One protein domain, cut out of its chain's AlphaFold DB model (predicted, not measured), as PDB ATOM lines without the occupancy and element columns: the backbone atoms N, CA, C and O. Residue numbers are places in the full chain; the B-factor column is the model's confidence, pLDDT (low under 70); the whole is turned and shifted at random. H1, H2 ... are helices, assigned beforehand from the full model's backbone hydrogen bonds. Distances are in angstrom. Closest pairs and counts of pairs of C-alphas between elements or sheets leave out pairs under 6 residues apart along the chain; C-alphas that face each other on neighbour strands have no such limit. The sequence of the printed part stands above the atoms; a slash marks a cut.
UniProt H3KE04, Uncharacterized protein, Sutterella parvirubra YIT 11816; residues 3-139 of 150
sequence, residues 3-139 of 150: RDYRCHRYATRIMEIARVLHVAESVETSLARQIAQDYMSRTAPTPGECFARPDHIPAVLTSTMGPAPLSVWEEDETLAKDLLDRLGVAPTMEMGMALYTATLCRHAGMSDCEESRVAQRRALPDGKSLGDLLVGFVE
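This is residues 3 to 139 of the 150 residues of an uncharacterized protein of Sutterella parvirubra YIT 11816 (UniProt H3KE04). A compact body of crossed helices: H1 and H4 cross nearly at a right angle, and H2 and H5, which are apart from each other, each pack on both of them. The short H6 packs on H5 near one end of the body, while the six-residue H3 lies near the first turns of H1 at the other end, where residues 53 to 71 loop out widely. The printed part has 137 residues with six named helices, H1 to H6 in that order, and no named strand; the class is all helix. The radius of gyration of the C-alphas is 14.4 A, and the outline is rounded, spanning 41 by 35 by 30 A.

H1, residues 3 to 20, is the longest helix, 25.8 A from C-alpha 3 at (200.242, 198.355, 209.057) to C-alpha 20 at (205.547, 218.086, 224.874). H2 is residues 29 to 42, 20.4 A, and H3 is residues 47 to 52, 8.7 A. H4 is residues 72 to 87, 22.4 A, and H5 is residues 93 to 107, 20.9 A. H6, residues 130 to 138, is 12.5 A long and ends with C-alpha 138 at (192.985, 214.225, 233.894).

H1 and H2 touch at a steep tilt of 60 degrees, opposite ways, with the closest C-alphas, those of Ala 11 and Ala 32, 4.8 A apart. Residues 14 to 18 of H1 touch H4, about perpendicular at 75 degrees; the closest C-alphas, of Ile 14 and Leu 79, are 6.4 A apart. Residues 17 to 20 of H1 touch H5, with the closest C-alphas, of Val 20 and Ala 98, at 6.2 A. H2 touches residues 79 to 83 of H4, with the closest C-alphas, of Ile 35 and Asp 82, at 6.8 A. H4 and H5 form a helical hairpin at a steep tilt of 45 degrees; the closest C-alphas, of Trp 73 and Thr 103, are 5.8 A apart. Residues 93 to 97 of H5 touch H6, with the closest C-alphas, of Gly 96 and Leu 134, at 5.3 A. H3 touches no helix, but is close to H1: the closest C-alphas, of Arg 6 and Glu 49, are 7.3 A apart. In H1 to H6 every O i to N i+4 pair is within hydrogen-bond range.

The two C-alphas farthest apart, those of Pro 58 and Glu 94, are 41.5 A apart. The printed part has no cut. The links from H3 to H4, 19 residues, and from H5 to H6, 22 residues, are long. The mean pLDDT of the printed part is 88.4; residue 25, residues 54 to 64 and residue 114 are under 70.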
ATOM      1  N   ARG A   3     199.868 198.705 207.681       87.25
ATOM      2  CA  ARG A   3     200.242 198.355 209.057       87.25
ATOM      3  C   ARG A   3     201.547 199.030 209.501       87.25
ATOM      4  O   ARG A   3     201.581 199.673 210.546       87.25
ATOM      5  N   ASP A   4     202.602 198.911 208.697       88.88
ATOM      6  CA  ASP A   4     203.918 199.483 209.017       88.88
ATOM      7  C   ASP A   4     203.876 201.009 209.030       88.88
ATOM      8  O   ASP A   4     204.487 201.640 209.890       88.88
ATOM      9  N   TYR A   5     203.109 201.594 208.105       89.19
ATOM     10  CA  TYR A   5     202.882 203.033 208.057       89.19
ATOM     11  C   TYR A   5     202.200 203.538 209.333       89.19
ATOM     12  O   TYR A   5     202.717 204.459 209.960       89.19
ATOM     13  N   ARG A   6     201.096 202.906 209.758       91.62
ATOM     14  CA  ARG A   6     200.377 203.275 210.988       91.62
ATOM     15  C   ARG A   6     201.269 203.152 212.221       91.62
ATOM     16  O   ARG A   6     201.375 204.096 212.993       91.62
ATOM     17  N   CYS A   7     201.974 202.029 212.365       93.06
ATOM     18  CA  CYS A   7     202.897 201.813 213.480       93.06
ATOM     19  C   CYS A   7     203.992 202.892 213.536       93.06
ATOM     20  O   CYS A   7     204.252 203.454 214.597       93.06
ATOM     21  N   HIS A   8     204.597 203.226 212.392       92.38
ATOM     22  CA  HIS A   8     205.597 204.290 212.325       92.38
ATOM     23  C   HIS A   8     205.008 205.664 212.671       92.38
ATOM     24  O   HIS A   8     205.581 206.371 213.495       92.38
ATOM     25  N   ARG A   9     203.846 206.012 212.099       93.00
ATOM     26  CA  ARG A   9     203.127 207.269 212.357       93.00
ATOM     27  C   ARG A   9     202.840 207.441 213.851       93.00
ATOM     28  O   ARG A   9     203.229 208.447 214.435       93.00
ATOM     29  N   TYR A  10     202.223 206.442 214.481       95.25
ATOM     30  CA  TYR A  10     201.894 206.497 215.905       95.25
ATOM     31  C   TYR A  10     203.140 206.516 216.792       95.25
ATOM     32  O   TYR A  10     203.177 207.287 217.742       95.25
ATOM     33  N   ALA A  11     204.193 205.758 216.471       95.69
ATOM     34  CA  ALA A  11     205.435 205.802 217.245       95.69
ATOM     35  C   ALA A  11     206.084 207.198 217.207       95.69
ATOM     36  O   ALA A  11     206.471 207.722 218.250       95.69
ATOM     37  N   THR A  12     206.150 207.834 216.031       94.00
ATOM     38  CA  THR A  12     206.617 209.227 215.894       94.00
ATOM     39  C   THR A  12     205.762 210.176 216.726       94.00
ATOM     40  O   THR A  12     206.294 210.995 217.475       94.00
ATOM     41  N   ARG A  13     204.441 210.013 216.656       94.44
ATOM     42  CA  ARG A  13     203.479 210.812 217.411       94.44
ATOM     43  C   ARG A  13     203.655 210.687 218.926       94.44
ATOM     44  O   ARG A  13     203.707 211.699 219.610       94.44
ATOM     45  N   ILE A  14     203.820 209.471 219.443       96.00
ATOM     46  CA  ILE A  14     204.059 209.205 220.870       96.00
ATOM     47  C   ILE A  14     205.357 209.873 221.339       96.00
ATOM     48  O   ILE A  14     205.388 210.484 222.403       96.00
ATOM     49  N   MET A  15     206.422 209.819 220.532       94.25
ATOM     50  CA  MET A  15     207.686 210.488 220.863       94.25
ATOM     51  C   MET A  15     207.564 212.018 220.881       94.25
ATOM     52  O   MET A  15     208.280 212.675 221.633       94.25
ATOM     53  N   GLU A  16     206.714 212.615 220.040       93.44
ATOM     54  CA  GLU A  16     206.398 214.047 220.134       93.44
ATOM     55  C   GLU A  16     205.594 214.367 221.395       93.44
ATOM     56  O   GLU A  16     205.933 215.311 222.103       93.44
ATOM     57  N   ILE A  17     204.556 213.575 221.686       95.44
ATOM     58  CA  ILE A  17     203.719 213.739 222.882       95.44
ATOM     59  C   ILE A  17     204.595 213.696 224.134       95.44
ATOM     60  O   ILE A  17     204.534 214.608 224.948       95.44
ATOM     61  N   ALA A  18     205.483 212.709 224.255       95.62
ATOM     62  CA  ALA A  18     206.373 212.592 225.405       95.62
ATOM     63  C   ALA A  18     207.245 213.836 225.637       95.62
ATOM     64  O   ALA A  18     207.432 214.261 226.778       95.62
ATOM     65  N   ARG A  19     207.746 214.432 224.543       93.56
ATOM     66  CA  ARG A  19     208.535 215.670 224.573       93.56
ATOM     67  C   ARG A  19     207.697 216.858 225.041       93.56
ATOM     68  O   ARG A  19     208.163 217.621 225.878       93.56
ATOM     69  N   VAL A  20     206.477 216.998 224.521       93.94
ATOM     70  CA  VAL A  20     205.547 218.086 224.874       93.94
ATOM     71  C   VAL A  20     205.072 217.980 226.322       93.94
ATOM     72  O   VAL A  20     204.954 218.993 226.999       93.94
ATOM     73  N   LEU A  21     204.800 216.765 226.799       95.50
ATOM     74  CA  LEU A  21     204.338 216.528 228.167       95.50
ATOM     75  C   LEU A  21     205.470 216.566 229.202       95.50
ATOM     76  O   LEU A  21     205.200 216.468 230.394       95.50
ATOM     77  N   HIS A  22     206.727 216.680 228.761       92.62
ATOM     78  CA  HIS A  22     207.912 216.676 229.621       92.62
ATOM     79  C   HIS A  22     208.021 215.442 230.540       92.62
ATOM     80  O   HIS A  22     208.572 215.521 231.634       92.62
ATOM     81  N   VAL A  23     207.526 214.284 230.086       89.56
ATOM     82  CA  VAL A  23     207.507 213.039 230.885       89.56
ATOM     83  C   VAL A  23     208.734 212.155 230.684       89.56
ATOM     84  O   VAL A  23     209.013 211.295 231.512       89.56
ATOM     85  N   ALA A  24     209.489 212.366 229.603       77.81
ATOM     86  CA  ALA A  24     210.773 211.714 229.376       77.81
ATOM     87  C   ALA A  24     211.632 212.539 228.408       77.81
ATOM     88  O   ALA A  24     211.153 212.958 227.354       77.81
ATOM     89  N   GLU A  25     212.920 212.714 228.723       67.81
ATOM     90  CA  GLU A  25     213.887 213.331 227.797       67.81
ATOM     91  C   GLU A  25     214.073 212.486 226.528       67.81
ATOM     92  O   GLU A  25     214.309 213.013 225.441       67.81
ATOM     93  N   SER A  26     213.911 211.165 226.653       72.12
ATOM     94  CA  SER A  26     213.831 210.245 225.525       72.12
ATOM     95  C   SER A  26     212.922 209.069 225.872       72.12
ATOM     96  O   SER A  26     213.156 208.360 226.846       72.12
ATOM     97  N   VAL A  27     211.870 208.869 225.078       83.88
ATOM     98  CA  VAL A  27     211.100 207.621 225.096       83.88
ATOM     99  C   VAL A  27     211.831 206.623 224.219       83.88
ATOM    100  O   VAL A  27     212.154 206.932 223.070       83.88
ATOM    101  N   GLU A  28     212.086 205.426 224.741       90.38
ATOM    102  CA  GLU A  28     212.688 204.376 223.932       90.38
ATOM    103  C   GLU A  28     211.810 204.069 222.711       90.38
ATOM    104  O   GLU A  28     210.597 203.859 222.816       90.38
ATOM    105  N   THR A  29     212.431 203.971 221.535       90.31
ATOM    106  CA  THR A  29     211.737 203.624 220.286       90.31
ATOM    107  C   THR A  29     210.972 202.297 220.398       90.31
ATOM    108  O   THR A  29     209.941 202.120 219.752       90.31
ATOM    109  N   SER A  30     211.461 201.360 221.216       93.00
ATOM    110  CA  SER A  30     210.799 200.093 221.560       93.00
ATOM    111  C   SER A  30     209.439 200.325 222.226       93.00
ATOM    112  O   SER A  30     208.441 199.788 221.746       93.00
ATOM    113  N   LEU A  31     209.385 201.160 223.268       95.06
ATOM    114  CA  LEU A  31     208.162 201.492 223.998       95.06
ATOM    115  C   LEU A  31     207.157 202.225 223.104       95.06
ATOM    116  O   LEU A  31     205.997 201.823 223.019       95.06
ATOM    117  N   ALA A  32     207.608 203.240 222.359       96.00
ATOM    118  CA  ALA A  32     206.741 203.970 221.432       96.00
ATOM    119  C   ALA A  32     206.126 203.041 220.369       96.00
ATOM    120  O   ALA A  32     204.952 203.169 220.021       96.00
ATOM    121  N   ARG A  33     206.892 202.062 219.869       96.38
ATOM    122  CA  ARG A  33     206.383 201.057 218.925       96.38
ATOM    123  C   ARG A  33     205.411 200.071 219.566       96.38
ATOM    124  O   ARG A  33     204.475 199.668 218.885       96.38
ATOM    125  N   GLN A  34     205.619 199.676 220.821       97.06
ATOM    126  CA  GLN A  34     204.688 198.802 221.543       97.06
ATOM    127  C   GLN A  34     203.334 199.491 221.727       97.06
ATOM    128  O   GLN A  34     202.320 198.953 221.294       97.06
ATOM    129  N   ILE A  35     203.329 200.727 222.235       97.56
ATOM    130  CA  ILE A  35     202.102 201.526 222.384       97.56
ATOM    131  C   ILE A  35     201.417 201.724 221.022       97.56
ATOM    132  O   ILE A  35     200.216 201.509 220.888       97.56
ATOM    133  N   ALA A  36     202.180 202.052 219.973       96.56
ATOM    134  CA  ALA A  36     201.648 202.185 218.617       96.56
ATOM    135  C   ALA A  36     200.976 200.897 218.103       96.56
ATOM    136  O   ALA A  36     199.939 200.967 217.441       96.56
ATOM    137  N   GLN A  37     201.569 199.732 218.384       95.69
ATOM    138  CA  GLN A  37     201.035 198.420 218.008       95.69
ATOM    139  C   GLN A  37     199.752 198.080 218.773       95.69
ATOM    140  O   GLN A  37     198.795 197.599 218.161       95.69
ATOM    141  N   ASP A  38     199.713 198.372 220.071       95.50
ATOM    142  CA  ASP A  38     198.528 198.181 220.906       95.50
ATOM    143  C   ASP A  38     197.387 199.080 220.415       95.50
ATOM    144  O   ASP A  38     196.302 198.587 220.090       95.50
ATOM    145  N   TYR A  39     197.653 200.377 220.238       95.19
ATOM    146  CA  TYR A  39     196.683 201.353 219.744       95.19
ATOM    147  C   TYR A  39     196.111 200.966 218.375       95.19
ATOM    148  O   TYR A  39     194.894 200.949 218.175       95.19
ATOM    149  N   MET A  40     196.963 200.589 217.418       91.56
ATOM    150  CA  MET A  40     196.495 200.231 216.078       91.56
ATOM    151  C   MET A  40     195.731 198.901 216.030       91.56
ATOM    152  O   MET A  40     194.995 198.671 215.071       91.56
ATOM    153  N   SER A  41     195.921 198.019 217.020       90.69
ATOM    154  CA  SER A  41     195.198 196.744 217.114       90.69
ATOM    155  C   SER A  41     193.737 196.928 217.532       90.69
ATOM    156  O   SER A  41     192.894 196.097 217.194       90.69
ATOM    157  N   ARG A  42     193.433 198.043 218.208       91.38
ATOM    158  CA  ARG A  42     192.111 198.367 218.759       91.38
ATOM    159  C   ARG A  42     191.406 199.534 218.064       91.38
ATOM    160  O   ARG A  42     190.245 199.777 218.365       91.38
ATOM    161  N   THR A  43     192.051 200.216 217.115       90.62
ATOM    162  CA  THR A  43     191.474 201.369 216.391       90.62
ATOM    163  C   THR A  43     191.456 201.171 214.880       90.62
ATOM    164  O   THR A  43     192.483 200.856 214.258       90.62
ATOM    165  N   ALA A  44     190.290 201.369 214.265       89.88
ATOM    166  CA  ALA A  44     190.168 201.367 212.811       89.88
ATOM    167  C   ALA A  44     191.071 202.452 212.176       89.88
ATOM    168  O   ALA A  44     191.312 203.492 212.794       89.88
ATOM    169  N   PRO A  45     191.596 202.230 210.954       89.19
ATOM    170  CA  PRO A  45     192.398 203.237 210.269       89.19
ATOM    171  C   PRO A  45     191.564 204.484 209.952       89.19
ATOM    172  O   PRO A  45     190.394 204.387 209.574       89.19
ATOM    173  N   THR A  46     192.177 205.660 210.068       88.44
ATOM    174  CA  THR A  46     191.521 206.918 209.687       88.44
ATOM    175  C   THR A  46     191.422 207.037 208.160       88.44
ATOM    176  O   THR A  46     192.250 206.466 207.439       88.44
ATOM    177  N   PRO A  47     190.475 207.831 207.622       85.31
ATOM    178  CA  PRO A  47     190.436 208.122 206.190       85.31
ATOM    179  C   PRO A  47     191.779 208.635 205.652       85.31
ATOM    180  O   PRO A  47     192.236 208.172 204.608       85.31
ATOM    181  N   GLY A  48     192.459 209.523 206.387       85.50
ATOM    182  CA  GLY A  48     193.775 210.049 206.012       85.50
ATOM    183  C   GLY A  48     194.850 208.970 205.858       85.50
ATOM    184  O   GLY A  48     195.648 209.035 204.923       85.50
ATOM    185  N   GLU A  49     194.836 207.945 206.713       88.00
ATOM    186  CA  GLU A  49     195.756 206.805 206.621       88.00
ATOM    187  C   GLU A  49     195.459 205.927 205.405       88.00
ATOM    188  O   GLU A  49     196.381 205.532 204.688       88.00
ATOM    189  N   CYS A  50     194.176 205.676 205.140       84.81
ATOM    190  CA  CYS A  50     193.727 204.941 203.962       84.81
ATOM    191  C   CYS A  50     194.115 205.657 202.656       84.81
ATOM    192  O   CYS A  50     194.541 205.008 201.704       84.81
ATOM    193  N   PHE A  51     194.034 206.992 202.609       82.31
ATOM    194  CA  PHE A  51     194.480 207.768 201.444       82.31
ATOM    195  C   PHE A  51     196.003 207.782 201.279       82.31
ATOM    196  O   PHE A  51     196.495 207.725 200.154       82.31
ATOM    197  N   ALA A  52     196.761 207.858 202.376       82.06
ATOM    198  CA  ALA A  52     198.224 207.871 202.324       82.06
ATOM    199  C   ALA A  52     198.819 206.535 201.837       82.06
ATOM    200  O   ALA A  52     199.952 206.501 201.339       82.06
ATOM    201  N   ARG A  53     198.079 205.431 201.995       78.88
ATOM    202  CA  ARG A  53     198.463 204.075 201.573       78.88
ATOM    203  C   ARG A  53     197.265 203.362 200.924       78.88
ATOM    204  O   ARG A  53     196.621 202.543 201.582       78.88
ATOM    205  N   PRO A  54     196.976 203.657 199.640       63.47
ATOM    206  CA  PRO A  54     195.817 203.121 198.921       63.47
ATOM    207  C   PRO A  54     195.938 201.625 198.599       63.47
ATOM    208  O   PRO A  54     194.974 201.008 198.155       63.47
ATOM    209  N   ASP A  55     197.109 201.033 198.834       67.25
ATOM    210  CA  ASP A  55     197.457 199.640 198.559       67.25
ATOM    211  C   ASP A  55     196.561 198.612 199.296       67.25
ATOM    212  O   ASP A  55     196.648 197.420 199.002       67.25
ATOM    213  N   HIS A  56     195.672 199.042 200.210       55.16
ATOM    214  CA  HIS A  56     194.789 198.154 200.977       55.16
ATOM    215  C   HIS A  56     193.437 198.769 201.388       55.16
ATOM    216  O   HIS A  56     193.346 199.396 202.438       55.16
ATOM    217  N   ILE A  57     192.360 198.455 200.660       59.84
ATOM    218  CA  ILE A  57     191.002 198.262 201.218       59.84
ATOM    219  C   ILE A  57     190.357 197.154 200.359       59.84
ATOM    220  O   ILE A  57     190.163 197.396 199.169       59.84
ATOM    221  N   PRO A  58     190.093 195.930 200.875       51.91
ATOM    222  CA  PRO A  58     188.984 195.723 201.816       51.91
ATOM    223  C   PRO A  58     189.202 194.630 202.888       51.91
ATOM    224  O   PRO A  58     189.978 193.699 202.702       51.91
ATOM    225  N   ALA A  59     188.416 194.716 203.969       47.91
ATOM    226  CA  ALA A  59     188.371 193.810 205.126       47.91
ATOM    227  C   ALA A  59     189.649 193.861 205.989       47.91
ATOM    228  O   ALA A  59     190.743 193.544 205.555       47.91
ATOM    229  N   VAL A  60     189.604 194.273 207.249       48.53
ATOM    230  CA  VAL A  60     188.704 193.730 208.251       48.53
ATOM    231  C   VAL A  60     188.339 194.863 209.208       48.53
ATOM    232  O   VAL A  60     189.129 195.244 210.065       48.53
ATOM    233  N   LEU A  61     187.122 195.391 209.084       49.09
ATOM    234  CA  LEU A  61     186.408 195.827 210.278       49.09
ATOM    235  C   LEU A  61     186.153 194.534 211.061       49.09
ATOM    236  O   LEU A  61     185.112 193.901 210.890       49.09
ATOM    237  N   THR A  62     187.153 194.031 211.798       50.41
ATOM    238  CA  THR A  62     186.860 192.980 212.770       50.41
ATOM    239  C   THR A  62     185.873 193.617 213.728       50.41
ATOM    240  O   THR A  62     186.034 194.781 214.100       50.41
ATOM    241  N   SER A  63     184.849 192.883 214.151       52.38
ATOM    242  CA  SER A  63     183.852 193.392 215.101       52.38
ATOM    243  C   SER A  63     184.441 193.757 216.478       52.38
ATOM    244  O   SER A  63     183.689 194.023 217.408       52.38
ATOM    245  N   THR A  64     185.769 193.710 216.629       64.25
ATOM    246  CA  THR A  64     186.540 193.974 217.842       64.25
ATOM    247  C   THR A  64     187.268 195.320 217.836       64.25
ATOM    248  O   THR A  64     187.737 195.729 218.891       64.25
ATOM    249  N   MET A  65     187.421 195.994 216.688       78.88
ATOM    250  CA  MET A  65     188.092 197.299 216.643       78.88
ATOM    251  C   MET A  65     187.104 198.419 216.962       78.88
ATOM    252  O   MET A  65     186.006 198.461 216.408       78.88
ATOM    253  N   GLY A  66     187.522 199.350 217.817       84.31
ATOM    254  CA  GLY A  66     186.824 200.610 218.022       84.31
ATOM    255  C   GLY A  66     186.853 201.493 216.766       84.31
ATOM    256  O   GLY A  66     187.639 201.248 215.836       84.31
ATOM    257  N   PRO A  67     185.994 202.526 216.718       88.50
ATOM    258  CA  PRO A  67     185.953 203.455 215.600       88.50
ATOM    259  C   PRO A  67     187.295 204.175 215.429       88.50
ATOM    260  O   PRO A  67     188.087 204.301 216.364       88.50
ATOM    261  N   ALA A  68     187.550 204.661 214.215       89.75
ATOM    262  CA  ALA A  68     188.666 205.567 213.995       89.75
ATOM    263  C   ALA A  68     188.398 206.883 214.750       89.75
ATOM    264  O   ALA A  68     187.254 207.350 214.736       89.75
ATOM    265  N   PRO A  69     189.419 207.504 215.365       92.31
ATOM    266  CA  PRO A  69     189.253 208.793 216.030       92.31
ATOM    267  C   PRO A  69     188.755 209.851 215.031       92.31
ATOM    268  O   PRO A  69     189.241 209.927 213.897       92.31
ATOM    269  N   LEU A  70     187.808 210.692 215.443       91.81
ATOM    270  CA  LEU A  70     187.171 211.713 214.604       91.81
ATOM    271  C   LEU A  70     187.919 213.050 214.637       91.81
ATOM    272  O   LEU A  70     187.803 213.842 213.699       91.81
ATOM    273  N   SER A  71     188.722 213.280 215.676       94.69
ATOM    274  CA  SER A  71     189.559 214.466 215.856       94.69
ATOM    275  C   SER A  71     191.018 214.128 216.168       94.69
ATOM    276  O   SER A  71     191.357 213.023 216.603       94.69
ATOM    277  N   VAL A  72     191.903 215.096 215.928       94.88
ATOM    278  CA  VAL A  72     193.327 214.999 216.274       94.88
ATOM    279  C   VAL A  72     193.491 214.848 217.793       94.88
ATOM    280  O   VAL A  72     194.278 214.004 218.213       94.88
ATOM    281  N   TRP A  73     192.692 215.578 218.583       96.69
ATOM    282  CA  TRP A  73     192.661 215.480 220.047       96.69
ATOM    283  C   TRP A  73     192.367 214.066 220.547       96.69
ATOM    284  O   TRP A  73     193.116 213.568 221.369       96.69
ATOM    285  N   GLU A  74     191.329 213.390 220.047       95.62
ATOM    286  CA  GLU A  74     190.973 212.039 220.527       95.62
ATOM    287  C   GLU A  74     192.113 211.026 220.321       95.62
ATOM    288  O   GLU A  74     192.349 210.153 221.157       95.62
ATOM    289  N   GLU A  75     192.843 211.152 219.207       95.56
ATOM    290  CA  GLU A  75     194.038 210.344 218.943       95.56
ATOM    291  C   GLU A  75     195.176 210.720 219.905       95.56
ATOM    292  O   GLU A  75     195.800 209.836 220.486       95.56
ATOM    293  N   ASP A  76     195.426 212.018 220.099       96.44
ATOM    294  CA  ASP A  76     196.464 212.526 221.002       96.44
ATOM    295  C   ASP A  76     196.224 212.139 222.458       96.44
ATOM    296  O   ASP A  76     197.139 211.658 223.117       96.44
ATOM    297  N   GLU A  77     195.002 212.320 222.948       97.44
ATOM    298  CA  GLU A  77     194.584 211.986 224.304       97.44
ATOM    299  C   GLU A  77     194.763 210.497 224.576       97.44
ATOM    300  O   GLU A  77     195.374 210.133 225.579       97.44
ATOM    301  N   THR A  78     194.299 209.634 223.669       96.81
ATOM    302  CA  THR A  78     194.433 208.183 223.851       96.81
ATOM    303  C   THR A  78     195.905 207.769 223.894       96.81
ATOM    304  O   THR A  78     196.315 207.032 224.788       96.81
ATOM    305  N   LEU A  79     196.724 208.270 222.962       97.12
ATOM    306  CA  LEU A  79     198.157 207.963 222.919       97.12
ATOM    307  C   LEU A  79     198.913 208.531 224.127       97.12
ATOM    308  O   LEU A  79     199.854 207.904 224.612       97.12
ATOM    309  N   ALA A  80     198.521 209.711 224.609       97.38
ATOM    310  CA  ALA A  80     199.087 210.325 225.799       97.38
ATOM    311  C   ALA A  80     198.739 209.525 227.056       97.38
ATOM    312  O   ALA A  80     199.640 209.225 227.831       97.38
ATOM    313  N   LYS A  81     197.476 209.124 227.230       96.56
ATOM    314  CA  LYS A  81     197.040 208.284 228.353       96.56
ATOM    315  C   LYS A  81     197.743 206.929 228.350       96.56
ATOM    316  O   LYS A  81     198.293 206.544 229.375       96.56
ATOM    317  N   ASP A  82     197.845 206.270 227.193       97.00
ATOM    318  CA  ASP A  82     198.621 205.030 227.063       97.00
ATOM    319  C   ASP A  82     200.087 205.230 227.466       97.00
ATOM    320  O   ASP A  82     200.664 204.408 228.171       97.00
ATOM    321  N   LEU A  83     200.717 206.316 227.010       97.19
ATOM    322  CA  LEU A  83     202.100 206.623 227.362       97.19
ATOM    323  C   LEU A  83     202.259 206.854 228.869       97.19
ATOM    324  O   LEU A  83     203.182 206.312 229.471       97.19
ATOM    325  N   LEU A  84     201.382 207.661 229.461       96.38
ATOM    326  CA  LEU A  84     201.400 208.001 230.880       96.38
ATOM    327  C   LEU A  84     201.201 206.763 231.761       96.38
ATOM    328  O   LEU A  84     201.979 206.566 232.695       96.38
ATOM    329  N   ASP A  85     200.257 205.890 231.406       95.62
ATOM    330  CA  ASP A  85     200.027 204.605 232.074       95.62
ATOM    331  C   ASP A  85     201.280 203.716 232.024       95.62
ATOM    332  O   ASP A  85     201.776 203.259 233.056       95.62
ATOM    333  N   ARG A  86     201.893 203.561 230.840       95.69
ATOM    334  CA  ARG A  86     203.137 202.785 230.687       95.69
ATOM    335  C   ARG A  86     204.310 203.349 231.493       95.69
ATOM    336  O   ARG A  86     205.212 202.588 231.844       95.69
ATOM    337  N   LEU A  87     204.319 204.655 231.756       94.06
ATOM    338  CA  LEU A  87     205.339 205.331 232.561       94.06
ATOM    339  C   LEU A  87     204.982 205.409 234.056       94.06
ATOM    340  O   LEU A  87     205.835 205.800 234.852       94.06
ATOM    341  N   GLY A  88     203.758 205.047 234.454       94.06
ATOM    342  CA  GLY A  88     203.272 205.199 235.827       94.06
ATOM    343  C   GLY A  88     203.157 206.661 236.275       94.06
ATOM    344  O   GLY A  88     203.378 206.963 237.448       94.06
ATOM    345  N   VAL A  89     202.865 207.577 235.346       94.44
ATOM    346  CA  VAL A  89     202.755 209.022 235.595       94.44
ATOM    347  C   VAL A  89     201.288 209.432 235.555       94.44
ATOM    348  O   VAL A  89     200.603 209.184 234.571       94.44
ATOM    349  N   ALA A  90     200.806 210.098 236.604       95.06
ATOM    350  CA  ALA A  90     199.437 210.608 236.627       95.06
ATOM    351  C   ALA A  90     199.283 211.828 235.692       95.06
ATOM    352  O   ALA A  90     200.142 212.719 235.719       95.06
ATOM    353  N   PRO A  91     198.200 211.912 234.898       96.25
ATOM    354  CA  PRO A  91     197.922 213.083 234.074       96.25
ATOM    355  C   PRO A  91     197.665 214.322 234.942       96.25
ATOM    356  O   PRO A  91     197.098 214.250 236.032       96.25
ATOM    357  N   THR A  92     198.074 215.491 234.447       96.62
ATOM    358  CA  THR A  92     197.844 216.782 235.112       96.62
ATOM    359  C   THR A  92     197.175 217.777 234.169       96.62
ATOM    360  O   THR A  92     197.240 217.646 232.947       96.62
ATOM    361  N   MET A  93     196.571 218.825 234.734       96.69
ATOM    362  CA  MET A  93     195.992 219.921 233.946       96.69
ATOM    363  C   MET A  93     197.036 220.610 233.056       96.69
ATOM    364  O   MET A  93     196.733 220.997 231.930       96.69
ATOM    365  N   GLU A  94     198.278 220.737 233.536       97.38
ATOM    366  CA  GLU A  94     199.388 221.295 232.758       97.38
ATOM    367  C   GLU A  94     199.714 220.418 231.544       97.38
ATOM    368  O   GLU A  94     199.823 220.926 230.427       97.38
ATOM    369  N   MET A  95     199.775 219.096 231.735       97.81
ATOM    370  CA  MET A  95     199.944 218.139 230.641       97.81
ATOM    371  C   MET A  95     198.783 218.210 229.644       97.81
ATOM    372  O   MET A  95     199.024 218.242 228.439       97.81
ATOM    373  N   GLY A  96     197.539 218.318 230.121       97.56
ATOM    374  CA  GLY A  96     196.367 218.493 229.257       97.56
ATOM    375  C   GLY A  96     196.448 219.769 228.412       97.56
ATOM    376  O   GLY A  96     196.184 219.744 227.211       97.56
ATOM    377  N   MET A  97     196.896 220.881 229.001       98.19
ATOM    378  CA  MET A  97     197.115 222.146 228.290       98.19
ATOM    379  C   MET A  97     198.249 222.062 227.261       98.19
ATOM    380  O   MET A  97     198.129 222.596 226.150       98.19
ATOM    381  N   ALA A  98     199.343 221.384 227.608       97.81
ATOM    382  CA  ALA A  98     200.458 221.146 226.698       97.81
ATOM    383  C   ALA A  98     200.015 220.278 225.509       97.81
ATOM    384  O   ALA A  98     200.257 220.635 224.352       97.81
ATOM    385  N   LEU A  99     199.271 219.199 225.780       97.69
ATOM    386  CA  LEU A  99     198.687 218.333 224.760       97.69
ATOM    387  C   LEU A  99     197.724 219.101 223.853       97.69
ATOM    388  O   LEU A  99     197.787 218.957 222.633       97.69
ATOM    389  N   TYR A 100     196.874 219.956 224.426       97.62
ATOM    390  CA  TYR A 100     195.899 220.760 223.684       97.62
ATOM    391  C   TYR A 100     196.600 221.678 222.693       97.62
ATOM    392  O   TYR A 100     196.283 221.701 221.503       97.62
ATOM    393  N   THR A 101     197.629 222.370 223.170       96.06
ATOM    394  CA  THR A 101     198.441 223.254 222.339       96.06
ATOM    395  C   THR A 101     199.135 222.472 221.222       96.06
ATOM    396  O   THR A 101     199.059 222.864 220.057       96.06
ATOM    397  N   ALA A 102     199.751 221.328 221.536       95.12
ATOM    398  CA  ALA A 102     200.408 220.494 220.531       95.12
ATOM    399  C   ALA A 102     199.429 219.923 219.495       95.12
ATOM    400  O   ALA A 102     199.756 219.881 218.309       95.12
ATOM    401  N   THR A 103     198.221 219.547 219.918       95.19
ATOM    402  CA  THR A 103     197.136 219.085 219.042       95.19
ATOM    403  C   THR A 103     196.795 220.147 217.996       95.19
ATOM    404  O   THR A 103     196.739 219.853 216.799       95.19
ATOM    405  N   LEU A 104     196.625 221.402 218.428       94.56
ATOM    406  CA  LEU A 104     196.340 222.525 217.530       94.56
ATOM    407  C   LEU A 104     197.508 222.816 216.582       94.56
ATOM    408  O   LEU A 104     197.294 222.947 215.376       94.56
ATOM    409  N   CYS A 105     198.741 222.873 217.098       92.62
ATOM    410  CA  CYS A 105     199.941 223.084 216.281       92.62
ATOM    411  C   CYS A 105     200.080 222.010 215.200       92.62
ATOM    412  O   CYS A 105     200.365 222.299 214.039       92.62
ATOM    413  N   ARG A 106     199.810 220.761 215.561       90.88
ATOM    414  CA  ARG A 106     199.873 219.648 214.632       90.88
ATOM    415  C   ARG A 106     198.782 219.678 213.581       90.88
ATOM    416  O   ARG A 106     199.066 219.440 212.411       90.88
ATOM    417  N   HIS A 107     197.554 220.001 213.973       91.56
ATOM    418  CA  HIS A 107     196.482 220.213 213.010       91.56
ATOM    419  C   HIS A 107     196.821 221.361 212.036       91.56
ATOM    420  O   HIS A 107     196.480 221.295 210.860       91.56
ATOM    421  N   ALA A 108     197.572 222.370 212.474       90.00
ATOM    422  CA  ALA A 108     198.079 223.431 211.604       90.00
ATOM    423  C   ALA A 108     199.294 223.025 210.732       90.00
ATOM    424  O   ALA A 108     199.809 223.863 209.993       90.00
ATOM    425  N   GLY A 109     199.755 221.769 210.793       88.31
ATOM    426  CA  GLY A 109     200.895 221.274 210.013       88.31
ATOM    427  C   GLY A 109     202.267 221.595 210.616       88.31
ATOM    428  O   GLY A 109     203.248 221.663 209.889       88.31
ATOM    429  N   MET A 110     202.352 221.826 211.931       86.38
ATOM    430  CA  MET A 110     203.612 222.130 212.635       86.38
ATOM    431  C   MET A 110     204.182 220.913 213.390       86.38
ATOM    432  O   MET A 110     204.666 221.047 214.511       86.38
ATOM    433  N   SER A 111     204.076 219.714 212.819       83.94
ATOM    434  CA  SER A 111     204.500 218.449 213.439       83.94
ATOM    435  C   SER A 111     205.273 217.599 212.443       83.94
ATOM    436  O   SER A 111     204.995 217.640 211.246       83.94
ATOM    437  N   ASP A 112     206.182 216.769 212.951       77.38
ATOM    438  CA  ASP A 112     206.908 215.774 212.158       77.38
ATOM    439  C   ASP A 112     205.979 214.621 211.716       77.38
ATOM    440  O   ASP A 112     206.317 213.822 210.841       77.38
ATOM    441  N   CYS A 113     204.788 214.528 212.317       78.44
ATOM    442  CA  CYS A 113     203.742 213.555 212.040       78.44
ATOM    443  C   CYS A 113     202.492 214.230 211.438       78.44
ATOM    444  O   CYS A 113     201.435 214.311 212.077       78.44
ATOM    445  N   GLU A 114     202.592 214.692 210.189       69.88
ATOM    446  CA  GLU A 114     201.471 215.330 209.485       69.88
ATOM    447  C   GLU A 114     200.305 214.365 209.186       69.88
ATOM    448  O   GLU A 114     200.483 213.178 208.889       69.88
ATOM    449  N   GLU A 115     199.080 214.898 209.219       71.06
ATOM    450  CA  GLU A 115     197.921 214.230 208.621       71.06
ATOM    451  C   GLU A 115     197.875 214.444 207.104       71.06
ATOM    452  O   GLU A 115     198.335 215.455 206.574       71.06
ATOM    453  N   SER A 116     197.245 213.508 206.387       71.50
ATOM    454  CA  SER A 116     196.947 213.710 204.969       71.50
ATOM    455  C   SER A 116     196.002 214.902 204.788       71.50
ATOM    456  O   SER A 116     194.859 214.865 205.242       71.50
ATOM    457  N   ARG A 117     196.444 215.921 204.039       72.25
ATOM    458  CA  ARG A 117     195.639 217.117 203.712       72.25
ATOM    459  C   ARG A 117     194.335 216.800 202.971       72.25
ATOM    460  O   ARG A 117     193.412 217.602 202.990       72.25
ATOM    461  N   VAL A 118     194.256 215.643 202.311       71.50
ATOM    462  CA  VAL A 118     193.088 215.222 201.516       71.50
ATOM    463  C   VAL A 118     191.922 214.767 202.401       71.50
ATOM    464  O   VAL A 118     190.770 214.860 201.989       71.50
ATOM    465  N   ALA A 119     192.203 214.291 203.614       77.50
ATOM    466  CA  ALA A 119     191.188 213.798 204.544       77.50
ATOM    467  C   ALA A 119     191.547 214.160 205.987       77.50
ATOM    468  O   ALA A 119     191.537 213.313 206.884       77.50
ATOM    469  N   GLN A 120     191.915 215.427 206.170       82.44
ATOM    470  CA  GLN A 120     192.290 215.968 207.462       82.44
ATOM    471  C   GLN A 120     191.081 215.975 208.398       82.44
ATOM    472  O   GLN A 120     189.984 216.402 208.029       82.44
ATOM    473  N   ARG A 121     191.291 215.487 209.617       91.44
ATOM    474  CA  ARG A 121     190.259 215.446 210.655       91.44
ATOM    475  C   ARG A 121     190.190 216.779 211.392       91.44
ATOM    476  O   ARG A 121     191.103 217.594 211.291       91.44
ATOM    477  N   ARG A 122     189.118 217.012 212.155       93.31
ATOM    478  CA  ARG A 122     189.006 218.221 212.993       93.31
ATOM    479  C   ARG A 122     190.119 218.237 214.037       93.31
ATOM    480  O   ARG A 122     190.545 217.181 214.495       93.31
ATOM    481  N   ALA A 123     190.570 219.421 214.443       94.00
ATOM    482  CA  ALA A 123     191.558 219.527 215.516       94.00
ATOM    483  C   ALA A 123     191.010 218.970 216.842       94.00
ATOM    484  O   ALA A 123     191.665 218.166 217.497       94.00
ATOM    485  N   LEU A 124     189.784 219.369 217.187       96.75
ATOM    486  CA  LEU A 124     189.114 219.089 218.455       96.75
ATOM    487  C   LEU A 124     187.753 218.416 218.202       96.75
ATOM    488  O   LEU A 124     187.196 218.591 217.110       96.75
ATOM    489  N   PRO A 125     187.212 217.664 219.176       94.94
ATOM    490  CA  PRO A 125     185.880 217.079 219.076       94.94
ATOM    491  C   PRO A 125     184.780 218.147 219.154       94.94
ATOM    492  O   PRO A 125     184.945 219.217 219.745       94.94
ATOM    493  N   ASP A 126     183.630 217.844 218.556       92.31
ATOM    494  CA  ASP A 126     182.507 218.776 218.476       92.31
ATOM    495  C   ASP A 126     181.797 218.956 219.814       92.31
ATOM    496  O   ASP A 126     181.539 217.998 220.540       92.31
ATOM    497  N   GLY A 127     181.422 220.201 220.115       93.06
ATOM    498  CA  GLY A 127     180.621 220.525 221.295       93.06
ATOM    499  C   GLY A 127     181.361 220.403 222.630       93.06
ATOM    500  O   GLY A 127     180.733 220.597 223.666       93.06
ATOM    501  N   LYS A 128     182.668 220.117 222.621       93.25
ATOM    502  CA  LYS A 128     183.511 220.082 223.820       93.25
ATOM    503  C   LYS A 128     184.215 221.421 224.013       93.25
ATOM    504  O   LYS A 128     184.860 221.941 223.101       93.25
ATOM    505  N   SER A 129     184.084 221.989 225.206       96.25
ATOM    506  CA  SER A 129     184.883 223.132 225.639       96.25
ATOM    507  C   SER A 129     186.299 222.686 226.013       96.25
ATOM    508  O   SER A 129     186.534 221.513 226.285       96.25
ATOM    509  N   LEU A 130     187.246 223.628 226.095       95.75
ATOM    510  CA  LEU A 130     188.583 223.335 226.627       95.75
ATOM    511  C   LEU A 130     188.504 222.696 228.024       95.75
ATOM    512  O   LEU A 130     189.230 221.749 228.291       95.75
ATOM    513  N   GLY A 131     187.602 223.177 228.887       96.56
ATOM    514  CA  GLY A 131     187.403 222.603 230.219       96.56
ATOM    515  C   GLY A 131     187.028 221.124 230.165       96.56
ATOM    516  O   GLY A 131     187.641 220.329 230.868       96.56
ATOM    517  N   ASP A 132     186.106 220.745 229.274       96.06
ATOM    518  CA  ASP A 132     185.686 219.346 229.111       96.06
ATOM    519  C   ASP A 132     186.844 218.451 228.651       96.06
ATOM    520  O   ASP A 132     186.966 217.316 229.101       96.06
ATOM    521  N   LEU A 133     187.702 218.964 227.761       96.69
ATOM    522  CA  LEU A 133     188.875 218.237 227.271       96.69
ATOM    523  C   LEU A 133     189.913 218.031 228.378       96.69
ATOM    524  O   LEU A 133     190.467 216.947 228.511       96.69
ATOM    525  N   LEU A 134     190.180 219.065 229.178       96.88
ATOM    526  CA  LEU A 134     191.163 218.986 230.259       96.88
ATOM    527  C   LEU A 134     190.695 218.083 231.399       96.88
ATOM    528  O   LEU A 134     191.489 217.295 231.903       96.88
ATOM    529  N   VAL A 135     189.422 218.187 231.789       95.81
ATOM    530  CA  VAL A 135     188.823 217.305 232.797       95.81
ATOM    531  C   VAL A 135     188.859 215.866 232.299       95.81
ATOM    532  O   VAL A 135     189.432 215.023 232.978       95.81
ATOM    533  N   GLY A 136     188.383 215.615 231.075       95.00
ATOM    534  CA  GLY A 136     188.437 214.287 230.468       95.00
ATOM    535  C   GLY A 136     189.855 213.730 230.375       95.00
ATOM    536  O   GLY A 136     190.043 212.541 230.577       95.00
ATOM    537  N   PHE A 137     190.870 214.567 230.141       96.19
ATOM    538  CA  PHE A 137     192.263 214.122 230.101       96.19
ATOM    539  C   PHE A 137     192.815 213.704 231.473       96.19
ATOM    540  O   PHE A 137     193.594 212.754 231.550       96.19
ATOM    541  N   VAL A 138     192.462 214.438 232.532       95.12
ATOM    542  CA  VAL A 138     192.985 214.225 233.894       95.12
ATOM    543  C   VAL A 138     192.219 213.139 234.641       95.12
ATOM    544  O   VAL A 138     192.808 212.420 235.446       95.12
ATOM    545  N   GLU A 139     190.921 213.027 234.394       89.38
ATOM    546  CA  GLU A 139     190.069 212.022 235.009       89.38
ATOM    547  C   GLU A 139     190.069 210.757 234.140       89.38
ATOM    548  O   GLU A 139     189.807 210.798 232.936       89.38
TER     549      GLU A 139